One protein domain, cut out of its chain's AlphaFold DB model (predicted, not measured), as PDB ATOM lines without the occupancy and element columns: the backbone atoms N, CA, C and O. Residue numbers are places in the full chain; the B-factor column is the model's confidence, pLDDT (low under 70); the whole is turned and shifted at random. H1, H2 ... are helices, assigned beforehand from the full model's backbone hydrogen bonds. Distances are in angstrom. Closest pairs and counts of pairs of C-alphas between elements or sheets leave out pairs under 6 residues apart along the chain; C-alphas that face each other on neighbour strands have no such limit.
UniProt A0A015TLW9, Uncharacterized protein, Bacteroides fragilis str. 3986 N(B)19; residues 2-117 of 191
ATOM      1  N   GLU A   2      -0.332 -37.951  51.132       61.97
ATOM      2  CA  GLU A   2      -1.560 -38.764  50.978       61.97
ATOM      3  C   GLU A   2      -2.865 -38.003  51.282       61.97
ATOM      4  O   GLU A   2      -3.744 -37.950  50.435       61.97
ATOM      5  N   GLU A   3      -2.955 -37.296  52.414       64.88
ATOM      6  CA  GLU A   3      -4.178 -36.559  52.806       64.88
ATOM      7  C   GLU A   3      -4.568 -35.433  51.819       64.88
ATOM      8  O   GLU A   3      -5.738 -35.080  51.677       64.88
ATOM      9  N   LYS A   4      -3.580 -34.864  51.112       66.62
ATOM     10  CA  LYS A   4      -3.820 -33.851  50.075       66.62
ATOM     11  C   LYS A   4      -4.368 -34.522  48.813       66.62
ATOM     12  O   LYS A   4      -5.334 -34.024  48.251       66.62
ATOM     13  N   THR A   5      -3.783 -35.646  48.407       72.19
ATOM     14  CA  THR A   5      -4.221 -36.432  47.246       72.19
ATOM     15  C   THR A   5      -5.652 -36.942  47.422       72.19
ATOM     16  O   THR A   5      -6.491 -36.657  46.574       72.19
ATOM     17  N   GLU A   6      -5.976 -37.545  48.572       74.19
ATOM     18  CA  GLU A   6      -7.334 -38.035  48.869       74.19
ATOM     19  C   GLU A   6      -8.395 -36.920  48.835       74.19
ATOM     20  O   GLU A   6      -9.541 -37.142  48.442       74.19
ATOM     21  N   TYR A   7      -8.042 -35.694  49.244       75.62
ATOM     22  CA  TYR A   7      -8.950 -34.548  49.161       75.62
ATOM     23  C   TYR A   7      -9.263 -34.172  47.708       75.62
ATOM     24  O   TYR A   7     -10.426 -33.923  47.384       75.62
ATOM     25  N   PHE A   8      -8.243 -34.121  46.845       71.94
ATOM     26  CA  PHE A   8      -8.437 -33.793  45.432       71.94
ATOM     27  C   PHE A   8      -9.182 -34.904  44.686       71.94
ATOM     28  O   PHE A   8     -10.046 -34.587  43.874       71.94
ATOM     29  N   GLU A   9      -8.949 -36.172  45.028       74.06
ATOM     30  CA  GLU A   9      -9.705 -37.313  44.492       74.06
ATOM     31  C   GLU A   9     -11.188 -37.239  44.877       74.06
ATOM     32  O   GLU A   9     -12.055 -37.236  44.006       74.06
ATOM     33  N   ARG A  10     -11.508 -37.040  46.163       75.94
ATOM     34  CA  ARG A  10     -12.905 -36.855  46.606       75.94
ATOM     35  C   ARG A  10     -13.564 -35.619  45.994       75.94
ATOM     36  O   ARG A  10     -14.772 -35.613  45.762       75.94
ATOM     37  N   LYS A  11     -12.795 -34.547  45.770       69.88
ATOM     38  CA  LYS A  11     -13.281 -33.335  45.096       69.88
ATOM     39  C   LYS A  11     -13.636 -33.639  43.635       69.88
ATOM     40  O   LYS A  11     -14.692 -33.193  43.194       69.88
ATOM     41  N   ALA A  12     -12.810 -34.414  42.933       67.25
ATOM     42  CA  ALA A  12     -13.072 -34.846  41.562       67.25
ATOM     43  C   ALA A  12     -14.314 -35.755  41.472       67.25
ATOM     44  O   ALA A  12     -15.230 -35.455  40.712       67.25
ATOM     45  N   GLU A  13     -14.431 -36.776  42.331       69.00
ATOM     46  CA  GLU A  13     -15.610 -37.664  42.379       69.00
ATOM     47  C   GLU A  13     -16.920 -36.904  42.666       69.00
ATOM     48  O   GLU A  13     -17.991 -37.219  42.133       69.00
ATOM     49  N   ALA A  14     -16.855 -35.877  43.519       64.12
ATOM     50  CA  ALA A  14     -17.998 -35.020  43.803       64.12
ATOM     51  C   ALA A  14     -18.362 -34.118  42.612       64.12
ATOM     52  O   ALA A  14     -19.545 -33.832  42.422       64.12
ATOM     53  N   ALA A  15     -17.385 -33.668  41.820       62.78
ATOM     54  CA  ALA A  15     -17.625 -32.854  40.629       62.78
ATOM     55  C   ALA A  15     -18.341 -33.647  39.519       62.78
ATOM     56  O   ALA A  15     -19.240 -33.103  38.871       62.78
ATOM     57  N   GLU A  16     -18.018 -34.938  39.371       62.47
ATOM     58  CA  GLU A  16     -18.661 -35.843  38.404       62.47
ATOM     59  C   GLU A  16     -20.140 -36.108  38.730       62.47
ATOM     60  O   GLU A  16     -20.987 -36.146  37.838       62.47
ATOM     61  N   ASN A  17     -20.483 -36.242  40.015       64.44
ATOM     62  CA  ASN A  17     -21.842 -36.593  40.447       64.44
ATOM     63  C   ASN A  17     -22.744 -35.382  40.755       64.44
ATOM     64  O   ASN A  17     -23.941 -35.542  41.013       64.44
ATOM     65  N   ASN A  18     -22.198 -34.162  40.762       72.19
ATOM     66  CA  ASN A  18     -22.933 -32.955  41.129       72.19
ATOM     67  C   ASN A  18     -23.400 -32.172  39.896       72.19
ATOM     68  O   ASN A  18     -22.632 -31.872  38.988       72.19
ATOM     69  N   ASN A  19     -24.663 -31.743  39.903       75.81
ATOM     70  CA  ASN A  19     -25.222 -30.859  38.874       75.81
ATOM     71  C   ASN A  19     -24.701 -29.409  38.957       75.81
ATOM     72  O   ASN A  19     -24.965 -28.607  38.057       75.81
ATOM     73  N   ASN A  20     -24.001 -29.043  40.034       86.75
ATOM     74  CA  ASN A  20     -23.337 -27.750  40.150       86.75
ATOM     75  C   ASN A  20     -22.030 -27.739  39.356       86.75
ATOM     76  O   ASN A  20     -21.216 -28.638  39.494       86.75
ATOM     77  N   ILE A  21     -21.827 -26.667  38.590       89.81
ATOM     78  CA  ILE A  21     -20.593 -26.415  37.840       89.81
ATOM     79  C   ILE A  21     -19.762 -25.392  38.621       89.81
ATOM     80  O   ILE A  21     -20.189 -24.233  38.730       89.81
ATOM     81  N   TYR A  22     -18.622 -25.781  39.187       91.50
ATOM     82  CA  TYR A  22     -17.690 -24.828  39.795       91.50
ATOM     83  C   TYR A  22     -16.783 -24.236  38.711       91.50
ATOM     84  O   TYR A  22     -16.685 -24.769  37.613       91.50
ATOM     85  N   LEU A  23     -16.212 -23.050  38.947       92.38
ATOM     86  CA  LEU A  23     -15.426 -22.368  37.900       92.38
ATOM     87  C   LEU A  23     -14.005 -22.925  37.801       92.38
ATOM     88  O   LEU A  23     -13.401 -22.844  36.738       92.38
ATOM     89  N   GLU A  24     -13.505 -23.442  38.920       89.25
ATOM     90  CA  GLU A  24     -12.227 -24.131  39.065       89.25
ATOM     91  C   GLU A  24     -12.235 -25.575  38.535       89.25
ATOM     92  O   GLU A  24     -11.186 -26.205  38.532       89.25
ATOM     93  N   ASP A  25     -13.387 -26.115  38.119       90.00
ATOM     94  CA  ASP A  25     -13.444 -27.473  37.567       90.00
ATOM     95  C   ASP A  25     -12.780 -27.518  36.177       90.00
ATOM     96  O   ASP A  25     -12.934 -26.605  35.350       90.00
ATOM     97  N   ASP A  26     -12.074 -28.611  35.882       87.56
ATOM     98  CA  ASP A  26     -11.373 -28.784  34.605       87.56
ATOM     99  C   ASP A  26     -12.340 -28.786  33.412       87.56
ATOM    100  O   ASP A  26     -12.026 -28.235  32.355       87.56
ATOM    101  N   ASP A  27     -13.555 -29.294  33.598       89.69
ATOM    102  CA  ASP A  27     -14.618 -29.364  32.591       89.69
ATOM    103  C   ASP A  27     -15.614 -28.186  32.655       89.69
ATOM    104  O   ASP A  27     -16.601 -28.153  31.914       89.69
ATOM    105  N   ALA A  28     -15.362 -27.177  33.504       92.69
ATOM    106  CA  ALA A  28     -16.300 -26.079  33.756       92.69
ATOM    107  C   ALA A  28     -16.742 -25.355  32.477       92.69
ATOM    108  O   ALA A  28     -17.908 -24.980  32.327       92.69
ATOM    109  N   VAL A  29     -15.797 -25.136  31.556       94.50
ATOM    110  CA  VAL A  29     -16.027 -24.445  30.279       94.50
ATOM    111  C   VAL A  29     -16.959 -25.264  29.390       94.50
ATOM    112  O   VAL A  29     -17.939 -24.715  28.882       94.50
ATOM    113  N   ASP A  30     -16.702 -26.564  29.263       94.31
ATOM    114  CA  ASP A  30     -17.466 -27.461  28.397       94.31
ATOM    115  C   ASP A  30     -18.888 -27.639  28.934       94.31
ATOM    116  O   ASP A  30     -19.864 -27.387  28.225       94.31
ATOM    117  N   ARG A  31     -19.033 -27.908  30.238       94.25
ATOM    118  CA  ARG A  31     -20.345 -28.041  30.890       94.25
ATOM    119  C   ARG A  31     -21.169 -26.756  30.837       94.25
ATOM    120  O   ARG A  31     -22.395 -26.802  30.695       94.25
ATOM    121  N   LEU A  32     -20.535 -25.585  30.958       96.50
ATOM    122  CA  LEU A  32     -21.227 -24.303  30.794       96.50
ATOM    123  C   LEU A  32     -21.666 -24.081  29.345       96.50
ATOM    124  O   LEU A  32     -22.766 -23.565  29.140       96.50
ATOM    125  N   GLN A  33     -20.857 -24.483  28.362       97.19
ATOM    126  CA  GLN A  33     -21.215 -24.397  26.948       97.19
ATOM    127  C   GLN A  33     -22.402 -25.312  26.617       97.19
ATOM    128  O   GLN A  33     -23.410 -24.828  26.104       97.19
ATOM    129  N   GLU A  34     -22.365 -26.581  27.027       96.25
ATOM    130  CA  GLU A  34     -23.489 -27.514  26.866       96.25
ATOM    131  C   GLU A  34     -24.772 -26.984  27.521       96.25
ATOM    132  O   GLU A  34     -25.874 -27.060  26.963       96.25
ATOM    133  N   ARG A  35     -24.639 -26.384  28.712       95.50
ATOM    134  CA  ARG A  35     -25.762 -25.765  29.415       95.50
ATOM    135  C   ARG A  35     -26.344 -24.593  28.627       95.50
ATOM    136  O   ARG A  35     -27.568 -24.456  28.590       95.50
ATOM    137  N   ILE A  36     -25.503 -23.747  28.033       98.12
ATOM    138  CA  ILE A  36     -25.936 -22.634  27.179       98.12
ATOM    139  C   ILE A  36     -26.686 -23.178  25.964       98.12
ATOM    140  O   ILE A  36     -27.817 -22.751  25.728       98.12
ATOM    141  N   ASP A  37     -26.122 -24.162  25.267       97.94
ATOM    142  CA  ASP A  37     -26.700 -24.735  24.050       97.94
ATOM    143  C   ASP A  37     -28.076 -25.361  24.327       97.94
ATOM    144  O   ASP A  37     -29.051 -25.115  23.609       97.94
ATOM    145  N   ALA A  38     -28.209 -26.099  25.435       96.56
ATOM    146  CA  ALA A  38     -29.484 -26.664  25.869       96.56
ATOM    147  C   ALA A  38     -30.534 -25.578  26.178       96.56
ATOM    148  O   ALA A  38     -31.704 -25.699  25.791       96.56
ATOM    149  N   LEU A  39     -30.132 -24.495  26.855       97.69
ATOM    150  CA  LEU A  39     -31.024 -23.377  27.170       97.69
ATOM    151  C   LEU A  39     -31.433 -22.601  25.907       97.69
ATOM    152  O   LEU A  39     -32.597 -22.203  25.796       97.69
ATOM    153  N   GLU A  40     -30.526 -22.404  24.949       98.25
ATOM    154  CA  GLU A  40     -30.789 -21.733  23.669       98.25
ATOM    155  C   GLU A  40     -31.693 -22.563  22.754       98.25
ATOM    156  O   GLU A  40     -32.638 -22.026  22.158       98.25
ATOM    157  N   LYS A  41     -31.486 -23.884  22.713       96.94
ATOM    158  CA  LYS A  41     -32.387 -24.823  22.039       96.94
ATOM    159  C   LYS A  41     -33.787 -24.747  22.643       96.94
ATOM    160  O   LYS A  41     -34.757 -24.537  21.916       96.94
ATOM    161  N   SER A  42     -33.896 -24.824  23.970       95.56
ATOM    162  CA  SER A  42     -35.172 -24.684  24.686       95.56
ATOM    163  C   SER A  42     -35.854 -23.341  24.396       95.56
ATOM    164  O   SER A  42     -37.047 -23.295  24.088       95.56
ATOM    165  N   GLN A  43     -35.092 -22.242  24.387       97.50
ATOM    166  CA  GLN A  43     -35.608 -20.912  24.060       97.50
ATOM    167  C   GLN A  43     -36.205 -20.856  22.654       97.50
ATOM    168  O   GLN A  43     -37.284 -20.294  22.449       97.50
ATOM    169  N   SER A  44     -35.490 -21.421  21.686       96.88
ATOM    170  CA  SER A  44     -35.888 -21.434  20.281       96.88
ATOM    171  C   SER A  44     -37.135 -22.292  20.075       96.88
ATOM    172  O   SER A  44     -38.082 -21.834  19.435       96.88
ATOM    173  N   MET A  45     -37.192 -23.468  20.710       95.88
ATOM    174  CA  MET A  45     -38.369 -24.343  20.699       95.88
ATOM    175  C   MET A  45     -39.600 -23.656  21.301       95.88
ATOM    176  O   MET A  45     -40.649 -23.625  20.662       95.88
ATOM    177  N   MET A  46     -39.484 -23.028  22.479       95.56
ATOM    178  CA  MET A  46     -40.609 -22.314  23.104       95.56
ATOM    179  C   MET A  46     -41.130 -21.168  22.225       95.56
ATOM    180  O   MET A  46     -42.339 -20.974  22.091       95.56
ATOM    181  N   LYS A  47     -40.229 -20.404  21.592       96.62
ATOM    182  CA  LYS A  47     -40.609 -19.325  20.665       96.62
ATOM    183  C   LYS A  47     -41.303 -19.861  19.414       96.62
ATOM    184  O   LYS A  47     -42.307 -19.283  18.994       96.62
ATOM    185  N   ALA A  48     -40.786 -20.941  18.829       96.19
ATOM    186  CA  ALA A  48     -41.373 -21.583  17.657       96.19
ATOM    187  C   ALA A  48     -42.774 -22.131  17.966       96.19
ATOM    188  O   ALA A  48     -43.722 -21.808  17.249       96.19
ATOM    189  N   ALA A  49     -42.932 -22.835  19.089       95.31
ATOM    190  CA  ALA A  49     -44.222 -23.333  19.556       95.31
ATOM    191  C   ALA A  49     -45.233 -22.194  19.749       95.31
ATOM    192  O   ALA A  49     -46.334 -22.224  19.202       95.31
ATOM    193  N   ASN A  50     -44.838 -21.119  20.437       95.19
ATOM    194  CA  ASN A  50     -45.703 -19.954  20.625       95.19
ATOM    195  C   ASN A  50     -46.093 -19.275  19.305       95.19
ATOM    196  O   ASN A  50     -47.200 -18.747  19.194       95.19
ATOM    197  N   LYS A  51     -45.212 -19.277  18.299       95.12
ATOM    198  CA  LYS A  51     -45.521 -18.752  16.963       95.12
ATOM    199  C   LYS A  51     -46.609 -19.580  16.275       95.12
ATOM    200  O   LYS A  51     -47.533 -18.991  15.719       95.12
ATOM    201  N   VAL A  52     -46.525 -20.912  16.347       94.75
ATOM    202  CA  VAL A  52     -47.551 -21.832  15.818       94.75
ATOM    203  C   VAL A  52     -48.885 -21.601  16.522       94.75
ATOM    204  O   VAL A  52     -49.902 -21.363  15.873       94.75
ATOM    205  N   LEU A  53     -48.871 -21.577  17.854       92.12
ATOM    206  CA  LEU A  53     -50.074 -21.466  18.681       92.12
ATOM    207  C   LEU A  53     -50.825 -20.144  18.486       92.12
ATOM    208  O   LEU A  53     -52.051 -20.112  18.554       92.12
ATOM    209  N   ARG A  54     -50.103 -19.057  18.190       90.38
ATOM    210  CA  ARG A  54     -50.676 -17.731  17.903       90.38
ATOM    211  C   ARG A  54     -51.157 -17.563  16.459       90.38
ATOM    212  O   ARG A  54     -51.743 -16.529  16.135       90.38
ATOM    213  N   SER A  55     -50.904 -18.531  15.577       91.75
ATOM    214  CA  SER A  55     -51.339 -18.459  14.183       91.75
ATOM    215  C   SER A  55     -52.858 -18.576  14.078       91.75
ATOM    216  O   SER A  55     -53.440 -19.594  14.442       91.75
ATOM    217  N   LYS A  56     -53.502 -17.552  13.504       89.06
ATOM    218  CA  LYS A  56     -54.948 -17.557  13.209       89.06
ATOM    219  C   LYS A  56     -55.319 -18.403  11.984       89.06
ATOM    220  O   LYS A  56     -56.496 -18.618  11.735       89.06
ATOM    221  N   LYS A  57     -54.326 -18.831  11.195       90.25
ATOM    222  CA  LYS A  57     -54.526 -19.597   9.950       90.25
ATOM    223  C   LYS A  57     -54.629 -21.105  10.182       90.25
ATOM    224  O   LYS A  57     -54.991 -21.827   9.263       90.25
ATOM    225  N   LEU A  58     -54.248 -21.573  11.368       89.00
ATOM    226  CA  LEU A  58     -54.201 -22.989  11.710       89.00
ATOM    227  C   LEU A  58     -55.342 -23.316  12.668       89.00
ATOM    228  O   LEU A  58     -55.561 -22.587  13.639       89.00
ATOM    229  N   ASN A  59     -56.035 -24.421  12.405       90.31
ATOM    230  CA  ASN A  59     -56.922 -25.036  13.387       90.31
ATOM    231  C   ASN A  59     -56.093 -25.808  14.431       90.31
ATOM    232  O   ASN A  59     -54.878 -25.965  14.288       90.31
ATOM    233  N   ASP A  60     -56.737 -26.274  15.497       86.81
ATOM    234  CA  ASP A  60     -56.009 -26.876  16.617       86.81
ATOM    235  C   ASP A  60     -55.377 -28.230  16.267       86.81
ATOM    236  O   ASP A  60     -54.279 -28.512  16.741       86.81
ATOM    237  N   VAL A  61     -55.981 -29.000  15.357       90.94
ATOM    238  CA  VAL A  61     -55.394 -30.247  14.830       90.94
ATOM    239  C   VAL A  61     -54.075 -29.956  14.105       90.94
ATOM    240  O   VAL A  61     -53.039 -30.517  14.453       90.94
ATOM    241  N   ALA A  62     -54.071 -28.987  13.187       92.81
ATOM    242  CA  ALA A  62     -52.875 -28.595  12.445       92.81
ATOM    243  C   ALA A  62     -51.789 -27.980  13.349       92.81
ATOM    244  O   ALA A  62     -50.596 -28.118  13.075       92.81
ATOM    245  N   LYS A  63     -52.170 -27.299  14.443       93.25
ATOM    246  CA  LYS A  63     -51.204 -26.829  15.452       93.25
ATOM    247  C   LYS A  63     -50.555 -28.003  16.183       93.25
ATOM    248  O   LYS A  63     -49.341 -27.984  16.361       93.25
ATOM    249  N   VAL A  64     -51.336 -29.005  16.587       93.31
ATOM    250  CA  VAL A  64     -50.824 -30.210  17.258       93.31
ATOM    251  C   VAL A  64     -49.867 -30.975  16.341       93.31
ATOM    252  O   VAL A  64     -48.768 -31.305  16.775       93.31
ATOM    253  N   GLU A  65     -50.212 -31.175  15.067       94.25
ATOM    254  CA  GLU A  65     -49.323 -31.806  14.077       94.25
ATOM    255  C   GLU A  65     -47.995 -31.049  13.915       94.25
ATOM    256  O   GLU A  65     -46.921 -31.651  13.947       94.25
ATOM    257  N   GLN A  66     -48.034 -29.714  13.810       94.94
ATOM    258  CA  GLN A  66     -46.811 -28.910  13.709       94.94
ATOM    259  C   GLN A  66     -45.955 -28.972  14.976       94.94
ATOM    260  O   GLN A  66     -44.731 -29.009  14.878       94.94
ATOM    261  N   LEU A  67     -46.569 -28.992  16.162       94.62
ATOM    262  CA  LEU A  67     -45.839 -29.145  17.423       94.62
ATOM    263  C   LEU A  67     -45.200 -30.537  17.533       94.62
ATOM    264  O   LEU A  67     -44.046 -30.638  17.943       94.62
ATOM    265  N   GLN A  68     -45.881 -31.594  17.095       95.31
ATOM    266  CA  GLN A  68     -45.281 -32.930  17.020       95.31
ATOM    267  C   GLN A  68     -44.082 -32.960  16.065       95.31
ATOM    268  O   GLN A  68     -43.026 -33.480  16.419       95.31
ATOM    269  N   GLY A  69     -44.180 -32.289  14.910       93.50
ATOM    270  CA  GLY A  69     -43.052 -32.108  13.988       93.50
ATOM    271  C   GLY A  69     -41.869 -31.320  14.574       93.50
ATOM    272  O   GLY A  69     -40.745 -31.450  14.095       93.50
ATOM    273  N   MET A  70     -42.090 -30.530  15.632       92.50
ATOM    274  CA  MET A  70     -41.040 -29.843  16.400       92.50
ATOM    275  C   MET A  70     -40.455 -30.702  17.537       92.50
ATOM    276  O   MET A  70     -39.570 -30.230  18.252       92.50
ATOM    277  N   GLY A  71     -40.931 -31.940  17.710       92.19
ATOM    278  CA  GLY A  71     -40.458 -32.884  18.725       92.19
ATOM    279  C   GLY A  71     -41.220 -32.850  20.053       92.19
ATOM    280  O   GLY A  71     -40.739 -33.416  21.033       92.19
ATOM    281  N   PHE A  72     -42.384 -32.195  20.125       93.06
ATOM    282  CA  PHE A  72     -43.264 -32.311  21.293       93.06
ATOM    283  C   PHE A  72     -44.022 -33.644  21.261       93.06
ATOM    284  O   PHE A  72     -44.439 -34.090  20.194       93.06
ATOM    285  N   SER A  73     -44.249 -34.260  22.425       94.56
ATOM    286  CA  SER A  73     -45.190 -35.381  22.510       94.56
ATOM    287  C   SER A  73     -46.601 -34.909  22.159       94.56
ATOM    288  O   SER A  73     -46.937 -33.739  22.372       94.56
ATOM    289  N   GLU A  74     -47.436 -35.814  21.653       92.50
ATOM    290  CA  GLU A  74     -48.836 -35.514  21.341       92.50
ATOM    291  C   GLU A  74     -49.567 -34.921  22.556       92.50
ATOM    292  O   GLU A  74     -50.182 -33.858  22.460       92.50
ATOM    293  N   GLU A  75     -49.399 -35.535  23.731       93.19
ATOM    294  CA  GLU A  75     -49.954 -35.046  24.997       93.19
ATOM    295  C   GLU A  75     -49.538 -33.601  25.291       93.19
ATOM    296  O   GLU A  75     -50.380 -32.759  25.616       93.19
ATOM    297  N   LYS A  76     -48.245 -33.282  25.128       91.12
ATOM    298  CA  LYS A  76     -47.735 -31.936  25.395       91.12
ATOM    299  C   LYS A  76     -48.217 -30.933  24.354       91.12
ATOM    300  O   LYS A  76     -48.517 -29.790  24.696       91.12
ATOM    301  N   ALA A  77     -48.305 -31.342  23.093       93.00
ATOM    302  CA  ALA A  77     -48.827 -30.513  22.017       93.00
ATOM    303  C   ALA A  77     -50.300 -30.142  22.264       93.00
ATOM    304  O   ALA A  77     -50.656 -28.969  22.152       93.00
ATOM    305  N   ILE A  78     -51.125 -31.110  22.677       91.38
ATOM    306  CA  ILE A  78     -52.528 -30.895  23.064       91.38
ATOM    307  C   ILE A  78     -52.636 -30.021  24.321       91.38
ATOM    308  O   ILE A  78     -53.546 -29.204  24.438       91.38
ATOM    309  N   GLU A  79     -51.734 -30.170  25.291       91.12
ATOM    310  CA  GLU A  79     -51.710 -29.303  26.474       91.12
ATOM    311  C   GLU A  79     -51.453 -27.839  26.085       91.12
ATOM    312  O   GLU A  79     -52.150 -26.940  26.549       91.12
ATOM    313  N   LEU A  80     -50.492 -27.594  25.191       91.44
ATOM    314  CA  LEU A  80     -50.101 -26.247  24.771       91.44
ATOM    315  C   LEU A  80     -51.179 -25.518  23.949       91.44
ATOM    316  O   LEU A  80     -51.183 -24.283  23.924       91.44
ATOM    317  N   THR A  81     -52.079 -26.245  23.277       89.44
ATOM    318  CA  THR A  81     -53.224 -25.654  22.561       89.44
ATOM    319  C   THR A  81     -54.370 -25.259  23.484       89.44
ATOM    320  O   THR A  81     -55.228 -24.480  23.071       89.44
ATOM    321  N   LYS A  82     -54.384 -25.723  24.737       87.69
ATOM    322  CA  LYS A  82     -55.396 -25.325  25.718       87.69
ATOM    323  C   LYS A  82     -55.040 -23.966  26.333       87.69
ATOM    324  O   LYS A  82     -53.866 -23.680  26.578       87.69
ATOM    325  N   PRO A  83     -56.035 -23.109  26.611       82.00
ATOM    326  CA  PRO A  83     -55.789 -21.876  27.341       82.00
ATOM    327  C   PRO A  83     -55.409 -22.199  28.792       82.00
ATOM    328  O   PRO A  83     -56.146 -22.884  29.500       82.00
ATOM    329  N   ALA A  84     -54.270 -21.680  29.246       78.88
ATOM    330  CA  ALA A  84     -53.868 -21.684  30.649       78.88
ATOM    331  C   ALA A  84     -54.102 -20.301  31.284       78.88
ATOM    332  O   ALA A  84     -54.467 -19.338  30.607       78.88
ATOM    333  N   MET A  85     -53.817 -20.175  32.585       77.19
ATOM    334  CA  MET A  85     -53.925 -18.922  33.355       77.19
ATOM    335  C   MET A  85     -53.239 -17.714  32.683       77.19
ATOM    336  O   MET A  85     -53.658 -16.578  32.872       77.19
ATOM    337  N   TYR A  86     -52.205 -17.957  31.873       76.12
ATOM    338  CA  TYR A  86     -51.410 -16.927  31.199       76.12
ATOM    339  C   TYR A  86     -51.519 -16.972  29.662       76.12
ATOM    340  O   TYR A  86     -50.644 -16.456  28.965       76.12
ATOM    341  N   GLY A  87     -52.583 -17.583  29.130       81.56
ATOM    342  CA  GLY A  87     -52.834 -17.726  27.694       81.56
ATOM    343  C   GLY A  87     -52.391 -19.075  27.118       81.56
ATOM    344  O   GLY A  87     -52.213 -20.046  27.849       81.56
ATOM    345  N   TYR A  88     -52.258 -19.132  25.792       84.31
ATOM    346  CA  TYR A  88     -51.870 -20.336  25.048       84.31
ATOM    347  C   TYR A  88     -50.350 -20.514  24.995       84.31
ATOM    348  O   TYR A  88     -49.609 -19.541  24.809       84.31
ATOM    349  N   GLY A  89     -49.902 -21.769  25.051       91.25
ATOM    350  CA  GLY A  89     -48.499 -22.138  24.911       91.25
ATOM    351  C   GLY A  89     -47.624 -21.804  26.114       91.25
ATOM    352  O   GLY A  89     -48.060 -21.818  27.264       91.25
ATOM    353  N   PHE A  90     -46.353 -21.511  25.841       92.44
ATOM    354  CA  PHE A  90     -45.381 -21.162  26.869       92.44
ATOM    355  C   PHE A  90     -45.591 -19.720  27.345       92.44
ATOM    356  O   PHE A  90     -45.513 -18.782  26.540       92.44
ATOM    357  N   PRO A  91     -45.794 -19.496  28.651       92.81
ATOM    358  CA  PRO A  91     -46.009 -18.161  29.183       92.81
ATOM    359  C   PRO A  91     -44.746 -17.295  29.085       92.81
ATOM    360  O   PRO A  91     -43.611 -17.780  29.086       92.81
ATOM    361  N   SER A  92     -44.936 -15.974  29.031       92.69
ATOM    362  CA  SER A  92     -43.846 -15.005  28.842       92.69
ATOM    363  C   SER A  92     -42.770 -15.087  29.929       92.69
ATOM    364  O   SER A  92     -41.585 -14.961  29.621       92.69
ATOM    365  N   TYR A  93     -43.150 -15.358  31.182       93.56
ATOM    366  CA  TYR A  93     -42.193 -15.483  32.279       93.56
ATOM    367  C   TYR A  93     -41.227 -16.663  32.084       93.56
ATOM    368  O   TYR A  93     -40.064 -16.539  32.455       93.56
ATOM    369  N   MET A  94     -41.647 -17.774  31.458       94.81
ATOM    370  CA  MET A  94     -40.744 -18.902  31.180       94.81
ATOM    371  C   MET A  94     -39.645 -18.490  30.198       94.81
ATOM    372  O   MET A  94     -38.470 -18.753  30.447       94.81
ATOM    373  N   LEU A  95     -40.007 -17.768  29.134       96.25
ATOM    374  CA  LEU A  95     -39.061 -17.224  28.154       96.25
ATOM    375  C   LEU A  95     -38.104 -16.199  28.781       96.25
ATOM    376  O   LEU A  95     -36.908 -16.210  28.485       96.25
ATOM    377  N   THR A  96     -38.618 -15.312  29.637       97.62
ATOM    378  CA  THR A  96     -37.815 -14.299  30.340       97.62
ATOM    379  C   THR A  96     -36.839 -14.945  31.319       97.62
ATOM    380  O   THR A  96     -35.651 -14.619  31.304       97.62
ATOM    381  N   ASN A  97     -37.310 -15.904  32.118       97.62
ATOM    382  CA  ASN A  97     -36.484 -16.646  33.067       97.62
ATOM    383  C   ASN A  97     -35.405 -17.457  32.341       97.62
ATOM    384  O   ASN A  97     -34.250 -17.459  32.761       97.62
ATOM    385  N   ASN A  98     -35.749 -18.100  31.224       97.88
ATOM    386  CA  ASN A  98     -34.785 -18.851  30.429       97.88
ATOM    387  C   ASN A  98     -33.716 -17.934  29.807       97.88
ATOM    388  O   ASN A  98     -32.528 -18.208  29.938       97.88
ATOM    389  N   ASN A  99     -34.102 -16.779  29.253       98.25
ATOM    390  CA  ASN A  99     -33.144 -15.758  28.806       98.25
ATOM    391  C   ASN A  99     -32.222 -15.270  29.937       98.25
ATOM    392  O   ASN A  99     -31.046 -15.005  29.694       98.25
ATOM    393  N   ALA A 100     -32.738 -15.115  31.161       98.25
ATOM    394  CA  ALA A 100     -31.919 -14.736  32.309       98.25
ATOM    395  C   ALA A 100     -30.887 -15.820  32.649       98.25
ATOM    396  O   ALA A 100     -29.720 -15.495  32.854       98.25
ATOM    397  N   ARG A 101     -31.290 -17.096  32.616       97.81
ATOM    398  CA  ARG A 101     -30.385 -18.242  32.794       97.81
ATOM    399  C   ARG A 101     -29.315 -18.316  31.703       97.81
ATOM    400  O   ARG A 101     -28.160 -18.543  32.033       97.81
ATOM    401  N   ILE A 102     -29.668 -18.067  30.436       98.12
ATOM    402  CA  ILE A 102     -28.697 -18.000  29.324       98.12
ATOM    403  C   ILE A 102     -27.660 -16.905  29.588       98.12
ATOM    404  O   ILE A 102     -26.462 -17.143  29.464       98.12
ATOM    405  N   ARG A 103     -28.109 -15.702  29.974       98.38
ATOM    406  CA  ARG A 103     -27.209 -14.581  30.282       98.38
ATOM    407  C   ARG A 103     -26.267 -14.892  31.443       98.38
ATOM    408  O   ARG A 103     -25.081 -14.596  31.339       98.38
ATOM    409  N   ASP A 104     -26.778 -15.490  32.516       97.31
ATOM    410  CA  ASP A 104     -25.959 -15.898  33.662       97.31
ATOM    411  C   ASP A 104     -24.931 -16.971  33.278       97.31
ATOM    412  O   ASP A 104     -23.746 -16.816  33.568       97.31
ATOM    413  N   ALA A 105     -25.350 -18.008  32.547       96.94
ATOM    414  CA  ALA A 105     -24.457 -19.071  32.091       96.94
ATOM    415  C   ALA A 105     -23.334 -18.532  31.189       96.94
ATOM    416  O   ALA A 105     -22.174 -18.868  31.404       96.94
ATOM    417  N   LYS A 106     -23.646 -17.619  30.258       98.06
ATOM    418  CA  LYS A 106     -22.635 -16.929  29.436       98.06
ATOM    419  C   LYS A 106     -21.668 -16.107  30.284       98.06
ATOM    420  O   LYS A 106     -20.462 -16.202  30.099       98.06
ATOM    421  N   LEU A 107     -22.167 -15.346  31.260       97.44
ATOM    422  CA  LEU A 107     -21.303 -14.583  32.166       97.44
ATOM    423  C   LEU A 107     -20.376 -15.498  32.980       97.44
ATOM    424  O   LEU A 107     -19.230 -15.142  33.249       97.44
ATOM    425  N   ARG A 108     -20.869 -16.666  33.398       96.38
ATOM    426  CA  ARG A 108     -20.069 -17.675  34.099       96.38
ATOM    427  C   ARG A 108     -19.031 -18.317  33.184       96.38
ATOM    428  O   ARG A 108     -17.903 -18.478  33.632       96.38
ATOM    429  N   LEU A 109     -19.375 -18.607  31.928       97.06
ATOM    430  CA  LEU A 109     -18.448 -19.148  30.929       97.06
ATOM    431  C   LEU A 109     -17.259 -18.205  30.718       97.06
ATOM    432  O   LEU A 109     -16.112 -18.630  30.805       97.06
ATOM    433  N   GLU A 110     -17.528 -16.913  30.536       96.31
ATOM    434  CA  GLU A 110     -16.474 -15.903  30.386       96.31
ATOM    435  C   GLU A 110     -15.587 -15.804  31.633       96.31
ATOM    436  O   GLU A 110     -14.370 -15.653  31.533       96.31
ATOM    437  N   LYS A 111     -16.172 -15.934  32.831       94.19
ATOM    438  CA  LYS A 111     -15.394 -15.986  34.077       94.19
ATOM    439  C   LYS A 111     -14.521 -17.238  34.158       94.19
ATOM    440  O   LYS A 111     -13.377 -17.101  34.573       94.19
ATOM    441  N   ALA A 112     -15.034 -18.408  33.775       94.62
ATOM    442  CA  ALA A 112     -14.277 -19.661  33.771       94.62
ATOM    443  C   ALA A 112     -13.086 -19.587  32.805       94.62
ATOM    444  O   ALA A 112     -11.957 -19.863  33.199       94.62
ATOM    445  N   LYS A 113     -13.312 -19.120  31.569       94.38
ATOM    446  CA  LYS A 113     -12.243 -18.914  30.576       94.38
ATOM    447  C   LYS A 113     -11.177 -17.957  31.091       94.38
ATOM    448  O   LYS A 113     -10.000 -18.296  31.120       94.38
ATOM    449  N   LYS A 114     -11.603 -16.798  31.601       92.50
ATOM    450  CA  LYS A 114     -10.682 -15.809  32.158       92.50
ATOM    451  C   LYS A 114      -9.878 -16.358  33.332       92.50
ATOM    452  O   LYS A 114      -8.709 -16.019  33.464       92.50
ATOM    453  N   LEU A 115     -10.502 -17.149  34.203       92.12
ATOM    454  CA  LEU A 115      -9.819 -17.765  35.334       92.12
ATOM    455  C   LEU A 115      -8.704 -18.701  34.850       92.12
ATOM    456  O   LEU A 115      -7.588 -18.575  35.338       92.12
ATOM    457  N   LYS A 116      -8.978 -19.540  33.840       89.31
ATOM    458  CA  LYS A 116      -7.993 -20.451  33.232       89.31
ATOM    459  C   LYS A 116      -6.861 -19.735  32.489       89.31
ATOM    460  O   LYS A 116      -5.734 -20.205  32.498       89.31
ATOM    461  N   GLU A 117      -7.153 -18.608  31.848       90.62
ATOM    462  CA  GLU A 117      -6.151 -17.804  31.130       90.62
ATOM    463  C   GLU A 117      -5.294 -16.934  32.061       90.62
ATOM    464  O   GLU A 117      -4.239 -16.444  31.661       90.62
TER     465      GLU A 117
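Overview. This is residues 2 to 117 of the 191 residues of an uncharacterized protein of Bacteroides fragilis str. 3986 N(B)19 (UniProt A0A015TLW9). Two long helices, H2 and H5, lie side by side and run opposite ways, with a small head of two short helices, H3 and H4, at the end where H2 finishes. Beyond the other end H1 points away along the long axis as an arm that packs on no helix; its residues 2 to 10 stick out. The printed part has 116 residues with five named helices, in the order H1, H2, H3, H4, H5, and no named strand; the class is all helix. The whole is only just loose, close to extended, with a radius of gyration of the C-alphas of 20.0 A, and spans 68 by 26 by 25 A.

Along the chain. H1 covers residues 2 to 17 and measures 23.0 A from first to last C-alpha; C-alpha 2 is at (-1.560, -38.764, 50.978). H2 follows as residues 28 to 53, 37.3 A long, with C-alpha 53 at (-50.074, -21.466, 18.681). H3 is residues 60 to 69, 14.2 A, and H4 is residues 74 to 81, 10.9 A. H5 takes residues 92 to 117, 37.9 A, and ends with C-alpha 117 at (-6.151, -17.804, 31.130).

Arrangement. H1 touches no helix and is apart from H2, H3, H4 and H5. H2 and H5 touch, with 24 pairs of C-alphas within 8 A, at a shallow tilt of 20 degrees, opposite ways; their closest C-alphas are those of Ile 36 and Ile 102, 5.8 A apart. H2 touches H3 with residues 49 to 53 alone, and the closest C-alphas are those of Val 52 and Lys 63, 6.2 A apart. These two form a helical hairpin, at a shallow tilt of 23 degrees, opposite ways. H3 and H4 touch at a steep tilt of 52 degrees, opposite ways, with the C-alphas of Val 64 and Ala 77 closest at 5.2 A. H2 and H4 are close but not clearly touching, the closest C-alphas being those of Leu 53 and Thr 81, 6.5 A apart. H5 is apart from H3 and H4. The helix packing is mostly aligned, but only just: 2 of 3 touching pairs are at a shallow tilt. In H1, H2, H3, H4 and H5 every O i to N i+4 pair is within hydrogen-bond range.

Size, cuts and confidence. The two C-alphas farthest apart are those of Glu 2 and Lys 57, at 69.7 A. Without residues 2 to 10, which stand free, the body spans 54 by 24 by 23 A. The printed part has no cut. The link from H3 to H4 is tight, the other three are short, and no link is long. The mean pLDDT of the printed part is 89.3; residues 2 to 4 and 11 to 17 are under 70.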